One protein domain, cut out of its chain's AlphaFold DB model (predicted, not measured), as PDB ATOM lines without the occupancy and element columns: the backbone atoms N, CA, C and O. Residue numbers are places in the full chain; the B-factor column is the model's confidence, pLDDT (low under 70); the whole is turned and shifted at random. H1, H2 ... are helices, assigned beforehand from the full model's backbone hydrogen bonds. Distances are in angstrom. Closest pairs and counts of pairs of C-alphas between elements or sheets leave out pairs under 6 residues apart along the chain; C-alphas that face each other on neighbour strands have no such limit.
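What this domain is: This is residues 2 to 48 of the 111 residues of an uncharacterized protein of Gemmatimonadales bacterium (UniProt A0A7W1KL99). One long helix, H1, and a shorter one, H2, make a lopsided V: H2 folds back from the end of H1 and meets it near that end, while residues 3 to 10, mostly in H1, stick out at the far end. After H2, residues 39 to 48 form a tail with no named element. The printed part has 47 residues with two named helices, H1 then H2, no named strand, and the class all helix. It is loose, with a radius of gyration of the C-alphas of 12.7 A, and elongated, spanning 38 by 21 by 17 A.

How they stand to each other: Start with H1, residues 5 to 24, and look at its residues 18 to 22, the part that alone touches H2, residues 28 to 38. Their closest C-alphas are those of Leu 22 and Ala 31, 5.6 A apart. The two helices form a helical hairpin, running opposite ways at a steep tilt of 42 degrees. In both H1 and H2 every O i to N i+4 pair is within hydrogen-bond range.

Where its parts are: Find C-alpha 5 at (151.390, 168.181, 182.973); from there H1 runs 28.6 A to C-alpha 24 at (152.039, 139.636, 184.470). With three residues between them, H2 follows H1, and it runs 15.4 A from C-alpha 28 at (146.061, 138.574, 192.583) to C-alpha 38 at (157.439, 148.687, 194.946).

The domain as a whole: Look for the two C-alphas farthest apart at Arg 3 and Gly 46, 39.1 A from each other. The printed part, residues 2 to 48, has no cut, and the link from H1 to H2 is tight. Residues 3 to 10, of which 5 to 10 belong to H1, stand free. In the B-factor column the mean pLDDT of the printed part is 86.3, and you will find residue 2 and residues 44 to 48 under 70.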
ATOM      1  N   PRO A   2     143.581 166.376 185.087       54.66
ATOM      2  CA  PRO A   2     144.599 167.003 185.925       54.66
ATOM      3  C   PRO A   2     145.116 168.260 185.219       54.66
ATOM      4  O   PRO A   2     145.476 168.205 184.049       54.66
ATOM      5  N   ARG A   3     145.108 169.411 185.899       77.56
ATOM      6  CA  ARG A   3     145.493 170.699 185.290       77.56
ATOM      7  C   ARG A   3     147.008 170.868 185.117       77.56
ATOM      8  O   ARG A   3     147.432 171.796 184.442       77.56
ATOM      9  N   SER A   4     147.819 169.983 185.702       87.94
ATOM     10  CA  SER A   4     149.277 170.012 185.595       87.94
ATOM     11  C   SER A   4     149.801 168.835 184.764       87.94
ATOM     12  O   SER A   4     149.462 167.670 184.992       87.94
ATOM     13  N   HIS A   5     150.664 169.151 183.794       87.62
ATOM     14  CA  HIS A   5     151.390 168.181 182.973       87.62
ATOM     15  C   HIS A   5     152.097 167.083 183.799       87.62
ATOM     16  O   HIS A   5     151.861 165.908 183.520       87.62
ATOM     17  N   PRO A   6     152.877 167.395 184.861       88.88
ATOM     18  CA  PRO A   6     153.551 166.355 185.646       88.88
ATOM     19  C   PRO A   6     152.581 165.405 186.357       88.88
ATOM     20  O   PRO A   6     152.857 164.215 186.456       88.88
ATOM     21  N   LEU A   7     151.422 165.895 186.807       90.81
ATOM     22  CA  LEU A   7     150.424 165.048 187.459       90.81
ATOM     23  C   LEU A   7     149.774 164.080 186.468       90.81
ATOM     24  O   LEU A   7     149.491 162.939 186.821       90.81
ATOM     25  N   SER A   8     149.572 164.518 185.225       92.12
ATOM     26  CA  SER A   8     149.069 163.647 184.160       92.12
ATOM     27  C   SER A   8     150.074 162.545 183.828       92.12
ATOM     28  O   SER A   8     149.678 161.388 183.756       92.12
ATOM     29  N   VAL A   9     151.365 162.883 183.714       90.94
ATOM     30  CA  VAL A   9     152.449 161.906 183.492       90.94
ATOM     31  C   VAL A   9     152.545 160.908 184.645       90.94
ATOM     32  O   VAL A   9     152.623 159.706 184.413       90.94
ATOM     33  N   ALA A  10     152.505 161.380 185.892       91.06
ATOM     34  CA  ALA A  10     152.549 160.498 187.054       91.06
ATOM     35  C   ALA A  10     151.335 159.555 187.094       91.06
ATOM     36  O   ALA A  10     151.490 158.358 187.325       91.06
ATOM     37  N   ALA A  11     150.132 160.069 186.823       93.75
ATOM     38  CA  ALA A  11     148.914 159.265 186.815       93.75
ATOM     39  C   ALA A  11     148.927 158.198 185.710       93.75
ATOM     40  O   ALA A  11     148.587 157.044 185.976       93.75
ATOM     41  N   THR A  12     149.340 158.552 184.489       93.81
ATOM     42  CA  THR A  12     149.437 157.585 183.386       93.81
ATOM     43  C   THR A  12     150.517 156.547 183.652       93.81
ATOM     44  O   THR A  12     150.264 155.360 183.461       93.81
ATOM     45  N   PHE A  13     151.680 156.962 184.155       91.38
ATOM     46  CA  PHE A  13     152.751 156.047 184.533       91.38
ATOM     47  C   PHE A  13     152.281 155.036 185.584       91.38
ATOM     48  O   PHE A  13     152.411 153.831 185.375       91.38
ATOM     49  N   LEU A  14     151.664 155.504 186.674       93.75
ATOM     50  CA  LEU A  14     151.140 154.626 187.721       93.75
ATOM     51  C   LEU A  14     150.062 153.677 187.185       93.75
ATOM     52  O   LEU A  14     150.100 152.490 187.497       93.75
ATOM     53  N   ALA A  15     149.140 154.162 186.349       95.31
ATOM     54  CA  ALA A  15     148.105 153.321 185.749       95.31
ATOM     55  C   ALA A  15     148.701 152.204 184.874       95.31
ATOM     56  O   ALA A  15     148.285 151.050 184.984       95.31
ATOM     57  N   VAL A  16     149.704 152.525 184.048       95.88
ATOM     58  CA  VAL A  16     150.397 151.550 183.193       95.88
ATOM     59  C   VAL A  16     151.174 150.537 184.031       95.88
ATOM     60  O   VAL A  16     151.074 149.340 183.772       95.88
ATOM     61  N   VAL A  17     151.907 150.986 185.054       94.31
ATOM     62  CA  VAL A  17     152.670 150.102 185.950       94.31
ATOM     63  C   VAL A  17     151.743 149.146 186.697       94.31
ATOM     64  O   VAL A  17     151.988 147.941 186.698       94.31
ATOM     65  N   ILE A  18     150.659 149.654 187.289       95.12
ATOM     66  CA  ILE A  18     149.679 148.827 188.008       95.12
ATOM     67  C   ILE A  18     149.038 147.817 187.053       95.12
ATOM     68  O   ILE A  18     148.980 146.629 187.373       95.12
ATOM     69  N   GLY A  19     148.611 148.263 185.868       95.12
ATOM     70  CA  GLY A  19     148.063 147.381 184.840       95.12
ATOM     71  C   GLY A  19     149.046 146.276 184.453       95.12
ATOM     72  O   GLY A  19     148.691 145.101 184.464       95.12
ATOM     73  N   TRP A  20     150.304 146.628 184.185       94.56
ATOM     74  CA  TRP A  20     151.342 145.668 183.814       94.56
ATOM     75  C   TRP A  20     151.594 144.613 184.898       94.56
ATOM     76  O   TRP A  20     151.685 143.429 184.574       94.56
ATOM     77  N   VAL A  21     151.660 145.005 186.176       93.12
ATOM     78  CA  VAL A  21     151.845 144.044 187.279       93.12
ATOM     79  C   VAL A  21     150.670 143.064 187.347       93.12
ATOM     80  O   VAL A  21     150.895 141.861 187.477       93.12
ATOM     81  N   LEU A  22     149.434 143.554 187.208       93.56
ATOM     82  CA  LEU A  22     148.233 142.713 187.232       93.56
ATOM     83  C   LEU A  22     148.191 141.708 186.075       93.56
ATOM     84  O   LEU A  22     147.819 140.560 186.295       93.56
ATOM     85  N   PHE A  23     148.591 142.110 184.863       93.62
ATOM     86  CA  PHE A  23     148.609 141.216 183.698       93.62
ATOM     87  C   PHE A  23     149.754 140.197 183.719       93.62
ATOM     88  O   PHE A  23     149.658 139.163 183.062       93.62
ATOM     89  N   ARG A  24     150.845 140.491 184.432       88.62
ATOM     90  CA  ARG A  24     152.039 139.636 184.470       88.62
ATOM     91  C   ARG A  24     152.021 138.613 185.605       88.62
ATOM     92  O   ARG A  24     152.660 137.573 185.483       88.62
ATOM     93  N   ALA A  25     151.379 138.930 186.725       90.31
ATOM     94  CA  ALA A  25     151.367 138.061 187.895       90.31
ATOM     95  C   ALA A  25     150.541 136.786 187.650       90.31
ATOM     96  O   ALA A  25     149.523 136.819 186.959       90.31
ATOM     97  N   HIS A  26     150.921 135.672 188.279       91.12
ATOM     98  CA  HIS A  26     150.181 134.408 188.198       91.12
ATOM     99  C   HIS A  26     148.944 134.390 189.111       91.12
ATOM    100  O   HIS A  26     148.105 133.496 189.012       91.12
ATOM    101  N   SER A  27     148.827 135.350 190.037       93.69
ATOM    102  CA  SER A  27     147.675 135.497 190.931       93.69
ATOM    103  C   SER A  27     147.528 136.928 191.459       93.69
ATOM    104  O   SER A  27     148.484 137.704 191.488       93.69
ATOM    105  N   ILE A  28     146.334 137.266 191.958       93.62
ATOM    106  CA  ILE A  28     146.061 138.574 192.583       93.62
ATOM    107  C   ILE A  28     146.937 138.782 193.830       93.62
ATOM    108  O   ILE A  28     147.425 139.885 194.072       93.62
ATOM    109  N   GLY A  29     147.169 137.720 194.610       92.25
ATOM    110  CA  GLY A  29     148.025 137.774 195.798       92.25
ATOM    111  C   GLY A  29     149.476 138.118 195.457       92.25
ATOM    112  O   GLY A  29     150.084 138.952 196.127       92.25
ATOM    113  N   GLU A  30     150.009 137.537 194.378       89.75
ATOM    114  CA  GLU A  30     151.340 137.866 193.859       89.75
ATOM    115  C   GLU A  30     151.406 139.322 193.372       89.75
ATOM    116  O   GLU A  30     152.326 140.050 193.749       89.75
ATOM    117  N   ALA A  31     150.402 139.791 192.623       91.69
ATOM    118  CA  ALA A  31     150.348 141.177 192.154       91.69
ATOM    119  C   ALA A  31     150.381 142.194 193.311       91.69
ATOM    120  O   ALA A  31     151.156 143.152 193.278       91.69
ATOM    121  N   LEU A  32     149.581 141.973 194.363       91.50
ATOM    122  CA  LEU A  32     149.566 142.837 195.549       91.50
ATOM    123  C   LEU A  32     150.890 142.788 196.319       91.50
ATOM    124  O   LEU A  32     151.344 143.820 196.816       91.50
ATOM    125  N   ALA A  33     151.537 141.621 196.396       88.81
ATOM    126  CA  ALA A  33     152.853 141.496 197.013       88.81
ATOM    127  C   ALA A  33     153.915 142.311 196.253       88.81
ATOM    128  O   ALA A  33     154.704 143.019 196.885       88.81
ATOM    129  N   VAL A  34     153.896 142.272 194.915       88.88
ATOM    130  CA  VAL A  34     154.795 143.065 194.062       88.88
ATOM    131  C   VAL A  34     154.536 144.563 194.245       88.88
ATOM    132  O   VAL A  34     155.469 145.296 194.569       88.88
ATOM    133  N   LEU A  35     153.286 145.026 194.146       90.94
ATOM    134  CA  LEU A  35     152.941 146.445 194.349       90.94
ATOM    135  C   LEU A  35     153.297 146.945 195.764       90.94
ATOM    136  O   LEU A  35     153.802 148.060 195.933       90.94
ATOM    137  N   GLY A  36     153.097 146.108 196.785       89.88
ATOM    138  CA  GLY A  36     153.511 146.397 198.161       89.88
ATOM    139  C   GLY A  36     155.029 146.538 198.313       89.88
ATOM    140  O   GLY A  36     155.491 147.416 199.037       89.88
ATOM    141  N   SER A  37     155.812 145.731 197.592       86.69
ATOM    142  CA  SER A  37     157.276 145.863 197.582       86.69
ATOM    143  C   SER A  37     157.755 147.118 196.839       86.69
ATOM    144  O   SER A  37     158.668 147.793 197.303       86.69
ATOM    145  N   MET A  38     157.091 147.496 195.738       85.94
ATOM    146  CA  MET A  38     157.439 148.687 194.946       85.94
ATOM    147  C   MET A  38     157.152 150.003 195.680       85.94
ATOM    148  O   MET A  38     157.832 150.997 195.448       85.94
ATOM    149  N   SER A  39     156.152 150.017 196.563       86.75
ATOM    150  CA  SER A  39     155.816 151.182 197.394       86.75
ATOM    151  C   SER A  39     156.692 151.319 198.646       86.75
ATOM    152  O   SER A  39     156.574 152.310 199.361       86.75
ATOM    153  N   GLY A  40     157.554 150.335 198.934       81.25
ATOM    154  CA  GLY A  40     158.360 150.285 200.158       81.25
ATOM    155  C   GLY A  40     157.580 149.875 201.415       81.25
ATOM    156  O   GLY A  40     158.159 149.811 202.496       81.25
ATOM    157  N   LEU A  41     156.285 149.559 201.294       80.19
ATOM    158  CA  LEU A  41     155.420 149.157 202.414       80.19
ATOM    159  C   LEU A  41     155.681 147.722 202.891       80.19
ATOM    160  O   LEU A  41     155.224 147.324 203.963       80.19
ATOM    161  N   ARG A  42     156.392 146.924 202.093       77.88
ATOM    162  CA  ARG A  42     156.707 145.529 202.390       77.88
ATOM    163  C   ARG A  42     158.148 145.233 202.003       77.88
ATOM    164  O   ARG A  42     158.612 145.693 200.964       77.88
ATOM    165  N   SER A  43     158.838 144.420 202.804       70.94
ATOM    166  CA  SER A  43     160.141 143.886 202.395       70.94
ATOM    167  C   SER A  43     159.984 143.050 201.118       70.94
ATOM    168  O   SER A  43     159.026 142.269 201.033       70.94
ATOM    169  N   PRO A  44     160.882 143.194 200.128       67.94
ATOM    170  CA  PRO A  44     160.817 142.408 198.905       67.94
ATOM    171  C   PRO A  44     160.931 140.914 199.236       67.94
ATOM    172  O   PRO A  44     161.914 140.467 199.825       67.94
ATOM    173  N   ALA A  45     159.908 140.136 198.884       60.16
ATOM    174  CA  ALA A  45     159.927 138.686 199.028       60.16
ATOM    175  C   ALA A  45     160.452 138.080 197.718       60.16
ATOM    176  O   ALA A  45     159.695 137.897 196.770       60.16
ATOM    177  N   GLY A  46     161.760 137.813 197.665       63.91
ATOM    178  CA  GLY A  46     162.441 137.308 196.469       63.91
ATOM    179  C   GLY A  46     162.870 138.399 195.478       63.91
ATOM    180  O   GLY A  46     162.476 139.560 195.580       63.91
ATOM    181  N   GLY A  47     163.725 138.020 194.523       62.84
ATOM    182  CA  GLY A  47     164.341 138.925 193.545       62.84
ATOM    183  C   GLY A  47     165.799 139.274 193.862       62.84
ATOM    184  O   GLY A  47     166.438 138.658 194.712       62.84
ATOM    185  N   PHE A  48     166.348 140.266 193.158       64.31
ATOM    186  CA  PHE A  48     167.734 140.718 193.316       64.31
ATOM    187  C   PHE A  48     167.913 141.629 194.550       64.31
ATOM    188  O   PHE A  48     168.446 142.731 194.444       64.31
TER     189      PHE A  48